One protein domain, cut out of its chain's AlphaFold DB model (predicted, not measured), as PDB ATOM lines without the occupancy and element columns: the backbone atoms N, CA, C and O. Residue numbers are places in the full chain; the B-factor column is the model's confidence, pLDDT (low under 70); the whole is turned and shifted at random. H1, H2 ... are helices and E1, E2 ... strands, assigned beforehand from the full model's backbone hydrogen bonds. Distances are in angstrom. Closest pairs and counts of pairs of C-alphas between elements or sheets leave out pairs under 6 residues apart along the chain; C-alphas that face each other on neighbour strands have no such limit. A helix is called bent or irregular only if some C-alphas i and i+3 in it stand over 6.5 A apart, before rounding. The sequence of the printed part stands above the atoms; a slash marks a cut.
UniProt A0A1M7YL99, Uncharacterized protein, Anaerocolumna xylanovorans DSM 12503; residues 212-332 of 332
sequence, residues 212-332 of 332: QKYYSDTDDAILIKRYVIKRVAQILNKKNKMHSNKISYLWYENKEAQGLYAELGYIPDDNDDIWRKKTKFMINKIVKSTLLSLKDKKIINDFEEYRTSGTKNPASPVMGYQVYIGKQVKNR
ATOM      1  N   GLN A 212     -35.684 -34.680 -29.205       91.81
ATOM      2  CA  GLN A 212     -36.032 -33.438 -29.898       91.81
ATOM      3  C   GLN A 212     -37.177 -32.680 -29.207       91.81
ATOM      4  O   GLN A 212     -37.265 -31.460 -29.325       91.81
ATOM      5  N   LYS A 213     -38.003 -33.370 -28.406       93.56
ATOM      6  CA  LYS A 213     -39.000 -32.740 -27.521       93.56
ATOM      7  C   LYS A 213     -38.368 -31.850 -26.435       93.56
ATOM      8  O   LYS A 213     -39.034 -30.948 -25.936       93.56
ATOM      9  N   TYR A 214     -37.114 -32.096 -26.051       95.94
ATOM     10  CA  TYR A 214     -36.463 -31.434 -24.913       95.94
ATOM     11  C   TYR A 214     -35.384 -30.424 -25.328       95.94
ATOM     12  O   TYR A 214     -35.169 -29.441 -24.615       95.94
ATOM     13  N   TYR A 215     -34.671 -30.666 -26.434       95.62
ATOM     14  CA  TYR A 215     -33.641 -29.768 -26.977       95.62
ATOM     15  C   TYR A 215     -33.265 -30.142 -28.421       95.62
ATOM     16  O   TYR A 215     -33.559 -31.240 -28.889       95.62
ATOM     17  N   SER A 216     -32.598 -29.223 -29.122       93.00
ATOM     18  CA  SER A 216     -32.099 -29.421 -30.485       93.00
ATOM     19  C   SER A 216     -30.783 -30.209 -30.535       93.00
ATOM     20  O   SER A 216     -29.954 -30.131 -29.629       93.00
ATOM     21  N   ASP A 217     -30.563 -30.932 -31.634       92.44
ATOM     22  CA  ASP A 217     -29.362 -31.747 -31.866       92.44
ATOM     23  C   ASP A 217     -28.168 -30.926 -32.382       92.44
ATOM     24  O   ASP A 217     -27.747 -31.049 -33.537       92.44
ATOM     25  N   THR A 218     -27.597 -30.084 -31.521       94.00
ATOM     26  CA  THR A 218     -26.257 -29.523 -31.761       94.00
ATOM     27  C   THR A 218     -25.177 -30.601 -31.594       94.00
ATOM     28  O   THR A 218     -25.444 -31.675 -31.048       94.00
ATOM     29  N   ASP A 219     -23.951 -30.337 -32.055       93.25
ATOM     30  CA  ASP A 219     -22.827 -31.274 -31.892       93.25
ATOM     31  C   ASP A 219     -22.578 -31.593 -30.409       93.25
ATOM     32  O   ASP A 219     -22.582 -32.766 -30.031       93.25
ATOM     33  N   ASP A 220     -22.508 -30.566 -29.554       94.75
ATOM     34  CA  ASP A 220     -22.410 -30.730 -28.098       94.75
ATOM     35  C   ASP A 220     -23.587 -31.529 -27.528       94.75
ATOM     36  O   ASP A 220     -23.394 -32.459 -26.746       94.75
ATOM     37  N   ALA A 221     -24.824 -31.219 -27.937       96.62
ATOM     38  CA  ALA A 221     -26.002 -31.904 -27.416       96.62
ATOM     39  C   ALA A 221     -26.024 -33.391 -27.772       96.62
ATOM     40  O   ALA A 221     -26.403 -34.214 -26.934       96.62
ATOM     41  N   ILE A 222     -25.573 -33.751 -28.976       96.25
ATOM     42  CA  ILE A 222     -25.407 -35.147 -29.386       96.25
ATOM     43  C   ILE A 222     -24.356 -35.841 -28.515       96.25
ATOM     44  O   ILE A 222     -24.600 -36.949 -28.039       96.25
ATOM     45  N   LEU A 223     -23.207 -35.211 -28.272       96.94
ATOM     46  CA  LEU A 223     -22.148 -35.808 -27.456       96.94
ATOM     47  C   LEU A 223     -22.585 -36.001 -26.000       96.94
ATOM     48  O   LEU A 223     -22.467 -37.099 -25.450       96.94
ATOM     49  N   ILE A 224     -23.172 -34.965 -25.401       98.06
ATOM     50  CA  ILE A 224     -23.634 -34.978 -24.011       98.06
ATOM     51  C   ILE A 224     -24.752 -36.008 -23.821       98.06
ATOM     52  O   ILE A 224     -24.684 -36.814 -22.890       98.06
ATOM     53  N   LYS A 225     -25.759 -36.049 -24.707       97.19
ATOM     54  CA  LYS A 225     -26.859 -37.020 -24.573       97.19
ATOM     55  C   LYS A 225     -26.367 -38.457 -24.713       97.19
ATOM     56  O   LYS A 225     -26.771 -39.319 -23.935       97.19
ATOM     57  N   ARG A 226     -25.452 -38.719 -25.656       96.75
ATOM     58  CA  ARG A 226     -24.851 -40.047 -25.850       96.75
ATOM     59  C   ARG A 226     -24.066 -40.472 -24.618       96.75
ATOM     60  O   ARG A 226     -24.248 -41.596 -24.161       96.75
ATOM     61  N   TYR A 227     -23.276 -39.570 -24.029       96.56
ATOM     62  CA  TYR A 227     -22.584 -39.832 -22.766       96.56
ATOM     63  C   TYR A 227     -23.565 -40.200 -21.644       96.56
ATOM     64  O   TYR A 227     -23.387 -41.225 -20.984       96.56
ATOM     65  N   VAL A 228     -24.634 -39.419 -21.454       97.81
ATOM     66  CA  VAL A 228     -25.641 -39.676 -20.409       97.81
ATOM     67  C   VAL A 228     -26.329 -41.024 -20.622       97.81
ATOM     68  O   VAL A 228     -26.390 -41.826 -19.691       97.81
ATOM     69  N   ILE A 229     -26.794 -41.316 -21.838       97.19
ATOM     70  CA  ILE A 229     -27.460 -42.586 -22.171       97.19
ATOM     71  C   ILE A 229     -26.502 -43.765 -21.972       97.19
ATOM     72  O   ILE A 229     -26.869 -44.760 -21.347       97.19
ATOM     73  N   LYS A 230     -25.255 -43.641 -22.441       95.31
ATOM     74  CA  LYS A 230     -24.199 -44.640 -22.240       95.31
ATOM     75  C   LYS A 230     -23.951 -44.884 -20.752       95.31
ATOM     76  O   LYS A 230     -23.888 -46.038 -20.329       95.31
ATOM     77  N   ARG A 231     -23.880 -43.824 -19.941       94.88
ATOM     78  CA  ARG A 231     -23.677 -43.926 -18.492       94.88
ATOM     79  C   ARG A 231     -24.863 -44.579 -17.789       94.88
ATOM     80  O   ARG A 231     -24.660 -45.466 -16.968       94.88
ATOM     81  N   VAL A 232     -26.094 -44.212 -18.139       95.62
ATOM     82  CA  VAL A 232     -27.300 -44.858 -17.593       95.62
ATOM     83  C   VAL A 232     -27.338 -46.340 -17.964       95.62
ATOM     84  O   VAL A 232     -27.568 -47.173 -17.092       95.62
ATOM     85  N   ALA A 233     -27.024 -46.698 -19.210       94.25
ATOM     86  CA  ALA A 233     -26.945 -48.097 -19.634       94.25
ATOM     87  C   ALA A 233     -25.885 -48.888 -18.846       94.25
ATOM     88  O   ALA A 233     -26.124 -50.037 -18.466       94.25
ATOM     89  N   GLN A 234     -24.735 -48.273 -18.540       93.00
ATOM     90  CA  GLN A 234     -23.726 -48.882 -17.670       93.00
ATOM     91  C   GLN A 234     -24.250 -49.124 -16.248       93.00
ATOM     92  O   GLN A 234     -23.974 -50.189 -15.699       93.00
ATOM     93  N   ILE A 235     -24.984 -48.165 -15.668       92.50
ATOM     94  CA  ILE A 235     -25.562 -48.270 -14.317       92.50
ATOM     95  C   ILE A 235     -26.647 -49.362 -14.277       92.50
ATOM     96  O   ILE A 235     -26.703 -50.142 -13.330       92.50
ATOM     97  N   LEU A 236     -27.489 -49.454 -15.312       89.88
ATOM     98  CA  LEU A 236     -28.543 -50.470 -15.417       89.88
ATOM     99  C   LEU A 236     -27.980 -51.892 -15.560       89.88
ATOM    100  O   LEU A 236     -28.590 -52.861 -15.096       89.88
ATOM    101  N   ASN A 237     -26.815 -52.040 -16.193       87.38
ATOM    102  CA  ASN A 237     -26.194 -53.340 -16.388       87.38
ATOM    103  C   ASN A 237     -25.522 -53.842 -15.099       87.38
ATOM    104  O   ASN A 237     -24.368 -53.535 -14.803       87.38
ATOM    105  N   LYS A 238     -26.227 -54.718 -14.378       79.19
ATOM    106  CA  LYS A 238     -25.763 -55.334 -13.122       79.19
ATOM    107  C   LYS A 238     -24.416 -56.063 -13.232       79.19
ATOM    108  O   LYS A 238     -23.726 -56.196 -12.225       79.19
ATOM    109  N   LYS A 239     -24.013 -56.514 -14.429       79.94
ATOM    110  CA  LYS A 239     -22.711 -57.174 -14.643       79.94
ATOM    111  C   LYS A 239     -21.528 -56.225 -14.452       79.94
ATOM    112  O   LYS A 239     -20.449 -56.685 -14.099       79.94
ATOM    113  N   ASN A 240     -21.733 -54.920 -14.632       76.00
ATOM    114  CA  ASN A 240     -20.669 -53.921 -14.534       76.00
ATOM    115  C   ASN A 240     -20.212 -53.654 -13.091       76.00
ATOM    116  O   ASN A 240     -19.239 -52.932 -12.912       76.00
ATOM    117  N   LYS A 241     -20.906 -54.201 -12.073       75.88
ATOM    118  CA  LYS A 241     -20.597 -54.005 -10.640       75.88
ATOM    119  C   LYS A 241     -20.311 -52.534 -10.294       75.88
ATOM    120  O   LYS A 241     -19.392 -52.221  -9.549       75.88
ATOM    121  N   MET A 242     -21.102 -51.628 -10.869       78.50
ATOM    122  CA  MET A 242     -20.917 -50.190 -10.704       78.50
ATOM    123  C   MET A 242     -21.048 -49.799  -9.230       78.50
ATOM    124  O   MET A 242     -22.100 -49.993  -8.627       78.50
ATOM    125  N   HIS A 243     -20.004 -49.183  -8.675       74.44
ATOM    126  CA  HIS A 243     -20.005 -48.672  -7.299       74.44
ATOM    127  C   HIS A 243     -20.830 -47.387  -7.126       74.44
ATOM    128  O   HIS A 243     -21.075 -46.949  -6.006       74.44
ATOM    129  N   SER A 244     -21.246 -46.763  -8.230       84.88
ATOM    130  CA  SER A 244     -21.955 -45.488  -8.225       84.88
ATOM    131  C   SER A 244     -23.015 -45.439  -9.319       84.88
ATOM    132  O   SER A 244     -22.747 -45.739 -10.483       84.88
ATOM    133  N   ASN A 245     -24.210 -44.993  -8.937       91.00
ATOM    134  CA  ASN A 245     -25.321 -44.638  -9.818       91.00
ATOM    135  C   ASN A 245     -25.312 -43.145 -10.194       91.00
ATOM    136  O   ASN A 245     -26.348 -42.588 -10.562       91.00
ATOM    137  N   LYS A 246     -24.159 -42.478 -10.070       92.81
ATOM    138  CA  LYS A 246     -24.005 -41.056 -10.383       92.81
ATOM    139  C   LYS A 246     -23.474 -40.838 -11.797       92.81
ATOM    140  O   LYS A 246     -22.594 -41.553 -12.293       92.81
ATOM    141  N   ILE A 247     -23.992 -39.786 -12.413       95.31
ATOM    142  CA  ILE A 247     -23.455 -39.137 -13.601       95.31
ATOM    143  C   ILE A 247     -22.705 -37.899 -13.117       95.31
ATOM    144  O   ILE A 247     -23.302 -36.840 -12.929       95.31
ATOM    145  N   SER A 248     -21.409 -38.064 -12.865       94.56
ATOM    146  CA  SER A 248     -20.539 -36.994 -12.379       94.56
ATOM    147  C   SER A 248     -20.019 -36.137 -13.525       94.56
ATOM    148  O   SER A 248     -19.582 -36.667 -14.551       94.56
ATOM    149  N   TYR A 249     -19.997 -34.823 -13.323       95.31
ATOM    150  CA  TYR A 249     -19.364 -33.898 -14.261       95.31
ATOM    151  C   TYR A 249     -17.847 -33.948 -14.189       95.31
ATOM    152  O   TYR A 249     -17.191 -34.014 -15.225       95.31
ATOM    153  N   LEU A 250     -17.311 -33.990 -12.970       92.56
ATOM    154  CA  LEU A 250     -15.883 -34.082 -12.717       92.56
ATOM    155  C   LEU A 250     -15.628 -34.816 -11.402       92.56
ATOM    156  O   LEU A 250     -16.299 -34.565 -10.401       92.56
ATOM    157  N   TRP A 251     -14.656 -35.715 -11.415       90.19
ATOM    158  CA  TRP A 251     -14.052 -36.330 -10.236       90.19
ATOM    159  C   TRP A 251     -12.625 -36.762 -10.587       90.19
ATOM    160  O   TRP A 251     -12.244 -36.703 -11.754       90.19
ATOM    161  N   TYR A 252     -11.828 -37.156  -9.597       88.12
ATOM    162  CA  TYR A 252     -10.432 -37.527  -9.813       88.12
ATOM    163  C   TYR A 252     -10.158 -38.934  -9.297       88.12
ATOM    164  O   TYR A 252     -10.571 -39.283  -8.192       88.12
ATOM    165  N   GLU A 253      -9.421 -39.709 -10.086       83.12
ATOM    166  CA  GLU A 253      -8.890 -41.023  -9.722       83.12
ATOM    167  C   GLU A 253      -7.394 -41.015 -10.001       83.12
ATOM    168  O   GLU A 253      -6.990 -40.697 -11.114       83.12
ATOM    169  N   ASN A 254      -6.552 -41.301  -9.006       84.75
ATOM    170  CA  ASN A 254      -5.091 -41.301  -9.173       84.75
ATOM    171  C   ASN A 254      -4.532 -40.022  -9.843       84.75
ATOM    172  O   ASN A 254      -3.590 -40.088 -10.627       84.75
ATOM    173  N   LYS A 255      -5.109 -38.852  -9.518       84.19
ATOM    174  CA  LYS A 255      -4.814 -37.523 -10.107       84.19
ATOM    175  C   LYS A 255      -5.241 -37.337 -11.572       84.19
ATOM    176  O   LYS A 255      -5.036 -36.257 -12.118       84.19
ATOM    177  N   GLU A 256      -5.886 -38.319 -12.192       84.19
ATOM    178  CA  GLU A 256      -6.488 -38.172 -13.514       84.19
ATOM    179  C   GLU A 256      -7.928 -37.664 -13.400       84.19
ATOM    180  O   GLU A 256      -8.716 -38.159 -12.591       84.19
ATOM    181  N   ALA A 257      -8.280 -36.676 -14.225       89.50
ATOM    182  CA  ALA A 257      -9.643 -36.168 -14.316       89.50
ATOM    183  C   ALA A 257     -10.570 -37.201 -14.979       89.50
ATOM    184  O   ALA A 257     -10.253 -37.796 -16.009       89.50
ATOM    185  N   GLN A 258     -11.746 -37.391 -14.391       89.56
ATOM    186  CA  GLN A 258     -12.762 -38.357 -14.791       89.56
ATOM    187  C   GLN A 258     -14.153 -37.704 -14.806       89.56
ATOM    188  O   GLN A 258     -14.372 -36.645 -14.218       89.56
ATOM    189  N   GLY A 259     -15.128 -38.361 -15.438       92.62
ATOM    190  CA  GLY A 259     -16.500 -37.859 -15.565       92.62
ATOM    191  C   GLY A 259     -16.757 -37.158 -16.896       92.62
ATOM    192  O   GLY A 259     -15.938 -37.221 -17.811       92.62
ATOM    193  N   LEU A 260     -17.918 -36.508 -17.004       95.38
ATOM    194  CA  LEU A 260     -18.429 -35.965 -18.265       95.38
ATOM    195  C   LEU A 260     -17.452 -34.991 -18.920       95.38
ATOM    196  O   LEU A 260     -17.210 -35.102 -20.116       95.38
ATOM    197  N   TYR A 261     -16.884 -34.056 -18.151       94.06
ATOM    198  CA  TYR A 261     -15.993 -33.043 -18.711       94.06
ATOM    199  C   TYR A 261     -14.745 -33.679 -19.319       94.06
ATOM    200  O   TYR A 261     -14.474 -33.472 -20.497       94.06
ATOM    201  N   ALA A 262     -14.063 -34.537 -18.560       91.25
ATOM    202  CA  ALA A 262     -12.867 -35.226 -19.031       91.25
ATOM    203  C   ALA A 262     -13.156 -36.166 -20.215       91.25
ATOM    204  O   ALA A 262     -12.370 -36.236 -21.154       91.25
ATOM    205  N   GLU A 263     -14.286 -36.882 -20.197       91.00
ATOM    206  CA  GLU A 263     -14.655 -37.803 -21.280       91.00
ATOM    207  C   GLU A 263     -15.052 -37.098 -22.572       91.00
ATOM    208  O   GLU A 263     -14.819 -37.648 -23.645       91.00
ATOM    209  N   LEU A 264     -15.626 -35.900 -22.480       92.56
ATOM    210  CA  LEU A 264     -16.024 -35.111 -23.644       92.56
ATOM    211  C   LEU A 264     -14.978 -34.064 -24.059       92.56
ATOM    212  O   LEU A 264     -15.206 -33.338 -25.020       92.56
ATOM    213  N   GLY A 265     -13.826 -34.010 -23.379       88.75
ATOM    214  CA  GLY A 265     -12.727 -33.093 -23.701       88.75
ATOM    215  C   GLY A 265     -12.947 -31.649 -23.241       88.75
ATOM    216  O   GLY A 265     -12.247 -30.747 -23.693       88.75
ATOM    217  N   TYR A 266     -13.905 -31.406 -22.345       90.94
ATOM    218  CA  TYR A 266     -14.089 -30.094 -21.736       90.94
ATOM    219  C   TYR A 266     -13.021 -29.839 -20.669       90.94
ATOM    220  O   TYR A 266     -12.766 -30.694 -19.818       90.94
ATOM    221  N   ILE A 267     -12.464 -28.629 -20.675       88.25
ATOM    222  CA  ILE A 267     -11.513 -28.146 -19.672       88.25
ATOM    223  C   ILE A 267     -12.247 -27.116 -18.807       88.25
ATOM    224  O   ILE A 267     -12.539 -26.024 -19.293       88.25
ATOM    225  N   PRO A 268     -12.613 -27.456 -17.558       88.44
ATOM    226  CA  PRO A 268     -13.305 -26.521 -16.687       88.44
ATOM    227  C   PRO A 268     -12.414 -25.348 -16.294       88.44
ATOM    228  O   PRO A 268     -11.325 -25.561 -15.768       88.44
ATOM    229  N   ASP A 269     -12.916 -24.129 -16.476       88.00
ATOM    230  CA  ASP A 269     -12.265 -22.904 -16.015       88.00
ATOM    231  C   ASP A 269     -13.291 -22.006 -15.318       88.00
ATOM    232  O   ASP A 269     -14.092 -21.318 -15.951       88.00
ATOM    233  N   ASP A 270     -13.305 -22.029 -13.986       83.12
ATOM    234  CA  ASP A 270     -14.234 -21.206 -13.208       83.12
ATOM    235  C   ASP A 270     -13.860 -19.703 -13.221       83.12
ATOM    236  O   ASP A 270     -14.645 -18.889 -12.734       83.12
ATOM    237  N   ASN A 271     -12.725 -19.304 -13.813       87.38
ATOM    238  CA  ASN A 271     -12.405 -17.895 -14.059       87.38
ATOM    239  C   ASN A 271     -12.945 -17.395 -15.409       87.38
ATOM    240  O   ASN A 271     -13.130 -16.189 -15.579       87.38
ATOM    241  N   ASP A 272     -13.258 -18.297 -16.342       90.12
ATOM    242  CA  ASP A 272     -13.830 -17.948 -17.639       90.12
ATOM    243  C   ASP A 272     -15.354 -17.734 -17.549       90.12
ATOM    244  O   ASP A 272     -16.151 -18.598 -17.157       90.12
ATOM    245  N   ASP A 273     -15.789 -16.544 -17.953       88.50
ATOM    246  CA  ASP A 273     -17.195 -16.168 -18.024       88.50
ATOM    247  C   ASP A 273     -17.980 -17.002 -19.043       88.50
ATOM    248  O   ASP A 273     -19.153 -17.309 -18.800       88.50
ATOM    249  N   ILE A 274     -17.359 -17.395 -20.162       89.44
ATOM    250  CA  ILE A 274     -17.994 -18.243 -21.178       89.44
ATOM    251  C   ILE A 274     -18.265 -19.619 -20.579       89.44
ATOM    252  O   ILE A 274     -19.405 -20.099 -20.644       89.44
ATOM    253  N   TRP A 275     -17.265 -20.218 -19.931       91.00
ATOM    254  CA  TRP A 275     -17.429 -21.482 -19.224       91.00
ATOM    255  C   TRP A 275     -18.568 -21.423 -18.202       91.00
ATOM    256  O   TRP A 275     -19.518 -22.212 -18.281       91.00
ATOM    257  N   ARG A 276     -18.518 -20.466 -17.267       87.06
ATOM    258  CA  ARG A 276     -19.492 -20.377 -16.169       87.06
ATOM    259  C   ARG A 276     -20.911 -20.089 -16.644       87.06
ATOM    260  O   ARG A 276     -21.849 -20.736 -16.176       87.06
ATOM    261  N   LYS A 277     -21.082 -19.105 -17.533       86.94
ATOM    262  CA  LYS A 277     -22.407 -18.577 -17.904       86.94
ATOM    263  C   LYS A 277     -23.038 -19.332 -19.072       86.94
ATOM    264  O   LYS A 277     -24.264 -19.373 -19.156       86.94
ATOM    265  N   LYS A 278     -22.238 -19.923 -19.969       90.00
ATOM    266  CA  LYS A 278     -22.737 -20.589 -21.183       90.00
ATOM    267  C   LYS A 278     -22.475 -22.088 -21.162       90.00
ATOM    268  O   LYS A 278     -23.437 -22.853 -21.145       90.00
ATOM    269  N   THR A 279     -21.214 -22.513 -21.136       92.12
ATOM    270  CA  THR A 279     -20.846 -23.924 -21.358       92.12
ATOM    271  C   THR A 279     -21.374 -24.831 -20.251       92.12
ATOM    272  O   THR A 279     -22.137 -25.759 -20.516       92.12
ATOM    273  N   LYS A 280     -21.068 -24.513 -18.989       92.00
ATOM    274  CA  LYS A 280     -21.515 -25.272 -17.811       92.00
ATOM    275  C   LYS A 280     -23.040 -25.325 -17.707       92.00
ATOM    276  O   LYS A 280     -23.612 -26.376 -17.417       92.00
ATOM    277  N   PHE A 281     -23.708 -24.204 -17.986       91.56
ATOM    278  CA  PHE A 281     -25.169 -24.121 -17.996       91.56
ATOM    279  C   PHE A 281     -25.790 -24.995 -19.095       91.56
ATOM    280  O   PHE A 281     -26.720 -25.756 -18.825       91.56
ATOM    281  N   MET A 282     -25.258 -24.917 -20.318       95.56
ATOM    282  CA  MET A 282     -25.698 -25.706 -21.470       95.56
ATOM    283  C   MET A 282     -25.528 -27.207 -21.217       95.56
ATOM    284  O   MET A 282     -26.496 -27.953 -21.384       95.56
ATOM    285  N   ILE A 283     -24.367 -27.631 -20.704       96.69
ATOM    286  CA  ILE A 283     -24.123 -29.027 -20.323       96.69
ATOM    287  C   ILE A 283     -25.151 -29.482 -19.289       96.69
ATOM    288  O   ILE A 283     -25.828 -30.490 -19.495       96.69
ATOM    289  N   ASN A 284     -25.329 -28.715 -18.210       95.69
ATOM    290  CA  ASN A 284     -26.266 -29.077 -17.153       95.69
ATOM    291  C   ASN A 284     -27.707 -29.201 -17.665       95.69
ATOM    292  O   ASN A 284     -28.412 -30.156 -17.330       95.69
ATOM    293  N   LYS A 285     -28.129 -28.268 -18.526       96.75
ATOM    294  CA  LYS A 285     -29.443 -28.296 -19.169       96.75
ATOM    295  C   LYS A 285     -29.628 -29.568 -19.998       96.75
ATOM    296  O   LYS A 285     -30.648 -30.232 -19.844       96.75
ATOM    297  N   ILE A 286     -28.665 -29.919 -20.849       98.19
ATOM    298  CA  ILE A 286     -28.776 -31.092 -21.729       98.19
ATOM    299  C   ILE A 286     -28.766 -32.383 -20.912       98.19
ATOM    300  O   ILE A 286     -29.589 -33.262 -21.169       98.19
ATOM    301  N   VAL A 287     -27.914 -32.495 -19.889       98.31
ATOM    302  CA  VAL A 287     -27.884 -33.673 -19.007       98.31
ATOM    303  C   VAL A 287     -29.223 -33.853 -18.298       98.31
ATOM    304  O   VAL A 287     -29.816 -34.930 -18.378       98.31
ATOM    305  N   LYS A 288     -29.743 -32.789 -17.672       98.12
ATOM    306  CA  LYS A 288     -31.050 -32.806 -17.003       98.12
ATOM    307  C   LYS A 288     -32.168 -33.193 -17.967       98.12
ATOM    308  O   LYS A 288     -32.967 -34.072 -17.659       98.12
ATOM    309  N   SER A 289     -32.213 -32.571 -19.141       98.31
ATOM    310  CA  SER A 289     -33.221 -32.858 -20.163       98.31
ATOM    311  C   SER A 289     -33.123 -34.280 -20.720       98.31
ATOM    312  O   SER A 289     -34.150 -34.903 -20.979       98.31
ATOM    313  N   THR A 290     -31.913 -34.825 -20.864       98.44
ATOM    314  CA  THR A 290     -31.715 -36.224 -21.275       98.44
ATOM    315  C   THR A 290     -32.269 -37.171 -20.210       98.44
ATOM    316  O   THR A 290     -33.001 -38.102 -20.533       98.44
ATOM    317  N   LEU A 291     -31.986 -36.914 -18.928       98.25
ATOM    318  CA  LEU A 291     -32.521 -37.705 -17.816       98.25
ATOM    319  C   LEU A 291     -34.050 -37.606 -17.707       98.25
ATOM    320  O   LEU A 291     -34.697 -38.625 -17.473       98.25
ATOM    321  N   LEU A 292     -34.636 -36.427 -17.949       98.06
ATOM    322  CA  LEU A 292     -36.092 -36.265 -18.064       98.06
ATOM    323  C   LEU A 292     -36.664 -37.127 -19.195       98.06
ATOM    324  O   LEU A 292     -37.629 -37.848 -18.970       98.06
ATOM    325  N   SER A 293     -36.034 -37.126 -20.374       97.81
ATOM    326  CA  SER A 293     -36.453 -37.993 -21.484       97.81
ATOM    327  C   SER A 293     -36.412 -39.477 -21.111       97.81
ATOM    328  O   SER A 293     -37.339 -40.223 -21.427       97.81
ATOM    329  N   LEU A 294     -35.370 -39.912 -20.398       97.38
ATOM    330  CA  LEU A 294     -35.243 -41.295 -19.930       97.38
ATOM    331  C   LEU A 294     -36.282 -41.653 -18.858       97.38
ATOM    332  O   LEU A 294     -36.778 -42.781 -18.855       97.38
ATOM    333  N   LYS A 295     -36.633 -40.712 -17.975       96.88
ATOM    334  CA  LYS A 295     -37.706 -40.873 -16.982       96.88
ATOM    335  C   LYS A 295     -39.072 -41.002 -17.657       96.88
ATOM    336  O   LYS A 295     -39.806 -41.940 -17.360       96.88
ATOM    337  N   ASP A 296     -39.382 -40.127 -18.611       96.19
ATOM    338  CA  ASP A 296     -40.653 -40.151 -19.350       96.19
ATOM    339  C   ASP A 296     -40.818 -41.450 -20.159       96.19
ATOM    340  O   ASP A 296     -41.914 -42.004 -20.245       96.19
ATOM    341  N   LYS A 297     -39.709 -41.997 -20.674       95.12
ATOM    342  CA  LYS A 297     -39.641 -43.315 -21.331       95.12
ATOM    343  C   LYS A 297     -39.567 -44.497 -20.352       95.12
ATOM    344  O   LYS A 297     -39.410 -45.635 -20.785       95.12
ATOM    345  N   LYS A 298     -39.677 -44.258 -19.038       95.06
ATOM    346  CA  LYS A 298     -39.648 -45.272 -17.964       95.06
ATOM    347  C   LYS A 298     -38.372 -46.130 -17.937       95.06
ATOM    348  O   LYS A 298     -38.390 -47.262 -17.458       95.06
ATOM    349  N   ILE A 299     -37.255 -45.595 -18.433       95.25
ATOM    350  CA  ILE A 299     -35.939 -46.253 -18.384       95.25
ATOM    351  C   ILE A 299     -35.320 -46.140 -16.989       95.25
ATOM    352  O   ILE A 299     -34.641 -47.056 -16.525       95.25
ATOM    353  N   ILE A 300     -35.573 -45.020 -16.314       96.00
ATOM    354  CA  ILE A 300     -35.192 -44.761 -14.922       96.00
ATOM    355  C   ILE A 300     -36.440 -44.363 -14.131       96.00
ATOM    356  O   ILE A 300     -37.402 -43.862 -14.713       96.00
ATOM    357  N   ASN A 301     -36.430 -44.566 -12.812       95.12
ATOM    358  CA  ASN A 301     -37.551 -44.156 -11.963       95.12
ATOM    359  C   ASN A 301     -37.507 -42.657 -11.692       95.12
ATOM    360  O   ASN A 301     -38.512 -41.961 -11.816       95.12
ATOM    361  N   ASP A 302     -36.335 -42.180 -11.279       96.38
ATOM    362  CA  ASP A 302     -36.125 -40.777 -10.965       96.38
ATOM    363  C   ASP A 302     -34.643 -40.406 -11.018       96.38
ATOM    364  O   ASP A 302     -33.775 -41.265 -11.202       96.38
ATOM    365  N   PHE A 303     -34.341 -39.127 -10.835       97.06
ATOM    366  CA  PHE A 303     -32.981 -38.636 -10.668       97.06
ATOM    367  C   PHE A 303     -32.965 -37.364  -9.814       97.06
ATOM    368  O   PHE A 303     -33.923 -36.598  -9.799       97.06
ATOM    369  N   GLU A 304     -31.855 -37.118  -9.124       95.19
ATOM    370  CA  GLU A 304     -31.674 -35.948  -8.260       95.19
ATOM    371  C   GLU A 304     -30.306 -35.315  -8.510       95.19
ATOM    372  O   GLU A 304     -29.311 -36.011  -8.712       95.19
ATOM    373  N   GLU A 305     -30.247 -33.986  -8.539       94.38
ATOM    374  CA  GLU A 305     -28.974 -33.269  -8.601       94.38
ATOM    375  C   GLU A 305     -28.219 -33.397  -7.280       94.38
ATOM    376  O   GLU A 305     -28.801 -33.280  -6.206       94.38
ATOM    377  N   TYR A 306     -26.904 -33.579  -7.347       91.81
ATOM    378  CA  TYR A 306     -26.056 -33.475  -6.165       91.81
ATOM    379  C   TYR A 306     -24.994 -32.400  -6.370       91.81
ATOM    380  O   TYR A 306     -24.527 -32.135  -7.485       91.81
ATOM    381  N   ARG A 307     -24.628 -31.754  -5.267       88.81
ATOM    382  CA  ARG A 307     -23.756 -30.580  -5.243       88.81
ATOM    383  C   ARG A 307     -22.493 -30.869  -4.442       88.81
ATOM    384  O   ARG A 307     -22.347 -31.943  -3.847       88.81
ATOM    385  N   THR A 308     -21.551 -29.933  -4.474       79.19
ATOM    386  CA  THR A 308     -20.271 -30.041  -3.762       79.19
ATOM    387  C   THR A 308     -20.494 -30.384  -2.290       79.19
ATOM    388  O   THR A 308     -21.391 -29.836  -1.655       79.19
ATOM    389  N   SER A 309     -19.712 -31.325  -1.756       72.31
ATOM    390  CA  SER A 309     -19.809 -31.798  -0.364       72.31
ATOM    391  C   SER A 309     -21.184 -32.353   0.046       72.31
ATOM    392  O   SER A 309     -21.485 -32.435   1.232       72.31
ATOM    393  N   GLY A 310     -22.033 -32.733  -0.918       72.44
ATOM    394  CA  GLY A 310     -23.371 -33.265  -0.644       72.44
ATOM    395  C   GLY A 310     -24.361 -32.225  -0.109       72.44
ATOM    396  O   GLY A 310     -25.396 -32.601   0.441       72.44
ATOM    397  N   THR A 311     -24.063 -30.929  -0.248       74.19
ATOM    398  CA  THR A 311     -24.950 -29.865   0.233       74.19
ATOM    399  C   THR A 311     -26.260 -29.843  -0.560       74.19
ATOM    400  O   THR A 311     -26.296 -30.115  -1.760       74.19
ATOM    401  N   LYS A 312     -27.357 -29.465   0.105       78.56
ATOM    402  CA  LYS A 312     -28.646 -29.172  -0.551       78.56
ATOM    403  C   LYS A 312     -28.808 -27.691  -0.910       78.56
ATOM    404  O   LYS A 312     -29.876 -27.283  -1.349       78.56
ATOM    405  N   ASN A 313     -27.768 -26.878  -0.706       80.38
ATOM    406  CA  ASN A 313     -27.818 -25.441  -0.961       80.38
ATOM    407  C   ASN A 313     -27.908 -25.176  -2.479       80.38
ATOM    408  O   ASN A 313     -26.956 -25.505  -3.194       80.38
ATOM    409  N   PRO A 314     -28.983 -24.538  -2.985       79.00
ATOM    410  CA  PRO A 314     -29.138 -24.241  -4.410       79.00
ATOM    411  C   PRO A 314     -28.029 -23.351  -4.993       79.00
ATOM    412  O   PRO A 314     -27.790 -23.394  -6.201       79.00
ATOM    413  N   ALA A 315     -27.335 -22.579  -4.151       76.12
ATOM    414  CA  ALA A 315     -26.212 -21.734  -4.550       76.12
ATOM    415  C   ALA A 315     -24.897 -22.515  -4.755       76.12
ATOM    416  O   ALA A 315     -23.986 -22.015  -5.412       76.12
ATOM    417  N   SER A 316     -24.770 -23.736  -4.220       79.62
ATOM    418  CA  SER A 316     -23.563 -24.554  -4.401       79.62
ATOM    419  C   SER A 316     -23.478 -25.125  -5.823       79.62
ATOM    420  O   SER A 316     -24.510 -25.486  -6.381       79.62
ATOM    421  N   PRO A 317     -22.290 -25.290  -6.426       82.12
ATOM    422  CA  PRO A 317     -22.170 -25.842  -7.775       82.12
ATOM    423  C   PRO A 317     -22.789 -27.242  -7.918       82.12
ATOM    424  O   PRO A 317     -22.587 -28.114  -7.071       82.12
ATOM    425  N   VAL A 318     -23.520 -27.467  -9.013       87.12
ATOM    426  CA  VAL A 318     -24.008 -28.802  -9.394       87.12
ATOM    427  C   VAL A 318     -22.825 -29.646  -9.858       87.12
ATOM    428  O   VAL A 318     -22.103 -29.258 -10.777       87.12
ATOM    429  N   MET A 319     -22.645 -30.804  -9.226       91.12
ATOM    430  CA  MET A 319     -21.553 -31.740  -9.512       91.12
ATOM    431  C   MET A 319     -21.989 -32.894 -10.417       91.12
ATOM    432  O   MET A 319     -21.146 -33.609 -10.962       91.12
ATOM    433  N   GLY A 320     -23.298 -33.075 -10.578       94.75
ATOM    434  CA  GLY A 320     -23.886 -34.086 -11.437       94.75
ATOM    435  C   GLY A 320     -25.272 -34.500 -10.964       94.75
ATOM    436  O   GLY A 320     -25.925 -33.798 -10.188       94.75
ATOM    437  N   TYR A 321     -25.692 -35.679 -11.413       96.81
ATOM    438  CA  TYR A 321     -26.986 -36.266 -11.075       96.81
ATOM    439  C   TYR A 321     -26.834 -37.688 -10.545       96.81
ATOM    440  O   TYR A 321     -26.065 -38.485 -11.080       96.81
ATOM    441  N   GLN A 322     -27.584 -38.020  -9.502       95.19
ATOM    442  CA  GLN A 322     -27.769 -39.375  -9.010       95.19
ATOM    443  C   GLN A 322     -29.013 -39.982  -9.658       95.19
ATOM    444  O   GLN A 322     -30.076 -39.369  -9.653       95.19
ATOM    445  N   VAL A 323     -28.878 -41.181 -10.222       95.88
ATOM    446  CA  VAL A 323     -29.947 -41.865 -10.959       95.88
ATOM    447  C   VAL A 323     -30.575 -42.950 -10.090       95.88
ATOM    448  O   VAL A 323     -29.881 -43.826  -9.572       95.88
ATOM    449  N   TYR A 324     -31.897 -42.932  -9.968       93.25
ATOM    450  CA  TYR A 324     -32.665 -43.920  -9.219       93.25
ATOM    451  C   TYR A 324     -33.337 -44.904 -10.175       93.25
ATOM    452  O   TYR A 324     -34.097 -44.533 -11.071       93.25
ATOM    453  N   ILE A 325     -33.054 -46.188  -9.970       87.38
ATOM    454  CA  ILE A 325     -33.558 -47.286 -10.796       87.38
ATOM    455  C   ILE A 325     -34.518 -48.106  -9.939       87.38
ATOM    456  O   ILE A 325     -34.181 -48.491  -8.817       87.38
ATOM    457  N   GLY A 326     -35.714 -48.382 -10.451       67.69
ATOM    458  CA  GLY A 326     -36.662 -49.262  -9.778       67.69
ATOM    459  C   GLY A 326     -36.172 -50.702  -9.740       67.69
ATOM    460  O   GLY A 326     -35.478 -51.166 -10.645       67.69
ATOM    461  N   LYS A 327     -36.582 -51.463  -8.721       53.16
ATOM    462  CA  LYS A 327     -36.529 -52.925  -8.826       53.16
ATOM    463  C   LYS A 327     -37.426 -53.313 -10.004       53.16
ATOM    464  O   LYS A 327     -38.640 -53.186  -9.898       53.16
ATOM    465  N   GLN A 328     -36.850 -53.776 -11.116       42.47
ATOM    466  CA  GLN A 328     -37.649 -54.459 -12.129       42.47
ATOM    467  C   GLN A 328     -38.329 -55.649 -11.451       42.47
ATOM    468  O   GLN A 328     -37.655 -56.548 -10.936       42.47
ATOM    469  N   VAL A 329     -39.660 -55.615 -11.413       34.41
ATOM    470  CA  VAL A 329     -40.474 -56.787 -11.112       34.41
ATOM    471  C   VAL A 329     -40.087 -57.825 -12.155       34.41
ATOM    472  O   VAL A 329     -40.201 -57.584 -13.355       34.41
ATOM    473  N   LYS A 330     -39.525 -58.946 -11.696       30.67
ATOM    474  CA  LYS A 330     -39.308 -60.114 -12.543       30.67
ATOM    475  C   LYS A 330     -40.687 -60.543 -13.040       30.67
ATOM    476  O   LYS A 330     -41.441 -61.112 -12.254       30.67
ATOM    477  N   ASN A 331     -41.012 -60.279 -14.300       31.58
ATOM    478  CA  ASN A 331     -42.043 -61.074 -14.952       31.58
ATOM    479  C   ASN A 331     -41.462 -62.485 -15.069       31.58
ATOM    480  O   ASN A 331     -40.397 -62.673 -15.663       31.58
ATOM    481  N   ARG A 332     -42.088 -63.396 -14.322       30.58
ATOM    482  CA  ARG A 332     -41.842 -64.835 -14.358       30.58
ATOM    483  C   ARG A 332     -42.246 -65.406 -15.703       30.58
ATOM    484  O   ARG A 332     -43.219 -64.866 -16.275       30.58
TER     485      ARG A 332
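AT A GLANCE: This is residues 212 to 332 of the 332 residues of an uncharacterized protein of Anaerocolumna xylanovorans DSM 12503 (UniProt A0A1M7YL99). A small antiparallel sheet of three strands, E1, E5 and E4, has two helices over one face: the long H3 running along its strands and H1 crossing H3 steeply. At one end the chain turns away from E1 into a small two-stranded hairpin, E2 and E3, with the short H2 after it, and residues 326 to 332 trail off as a tail along the longest axis. The printed part has 121 residues, with three named helices and five named strands in the order H1 E1 E2 E3 H2 H3 E4 E5, and its class is mixed, helices and strands. It is compact, with a radius of gyration of the C-alphas of 15.0 A, and its spans of 55 by 37 by 28 A make it only just elongated.

HOW THE PARTS SIT: Begin with the inner strand E5, residues 318 to 324. On one side its antiparallel neighbour is E4, residues 302 to 307, and the two form a hairpin; look for N 322 and O 304, 2.8 A apart and within hydrogen-bond range. On the other side is E1, residues 246 to 248, also antiparallel, with N 247 and O 321 at 2.8 A. H3, residues 273 to 296, is on this sheet at a height over the sheet of 10.2 A, over E5 and E4, and runs along the strands, at 6 degrees to E5 on the local plane. H1, residues 219 to 236, is on the sheet too, and with H3 makes two layers, helices on one face of a sheet; its closest C-alphas to E1 are those of Arg 231 and Ile 247, 6.8 A apart. H1 touches H3 with residues 221 to 229 alone, at a steep tilt of 48 degrees, the same way; the closest C-alphas, those of Lys 225 and Thr 290, are 5.9 A apart. E1 runs on into E2, residues 251 to 253, across a break of 2 residues at 93 degrees. E2 and E3, residues 256 to 258, form an antiparallel hairpin, with N 258 and O 251 at 2.8 A. H2, residues 260 to 264, is only just not on the larger sheet, with 4 pairs of C-alphas within 10 A. H2 touches H1, the C-alphas of Leu 260 and Tyr 227 being closest at 7.2 A, and is apart from H3. In H1 and H2 every O i to N i+4 pair is within hydrogen-bond range; in H3, 18 of 20 are.

IN THESE COORDINATES: Find C-alpha 219 at (-22.827, -31.274, -31.892); from there H1 runs 25.9 A. H3 begins at C-alpha 273, (-17.195, -16.168, -18.024), and is 33.6 A long; it is only just irregular, with C-alphas 277 and 280 6.8 A apart. E4 measures 17.0 A and E5 17.4 A, ending at C-alpha 324, (-32.665, -43.920, -9.219). E1, E2, E3 and H2 measure 5.7, 7.0, 6.4 and 6.0 A.

THE WHOLE: The two C-alphas farthest apart are those of Asn 271 and Arg 332, 55.4 A. The printed part has no cut, and no link is long. Mean pLDDT of the printed part is 87.9; residues 326 to 332, which end at the chain's last residue, are under 70.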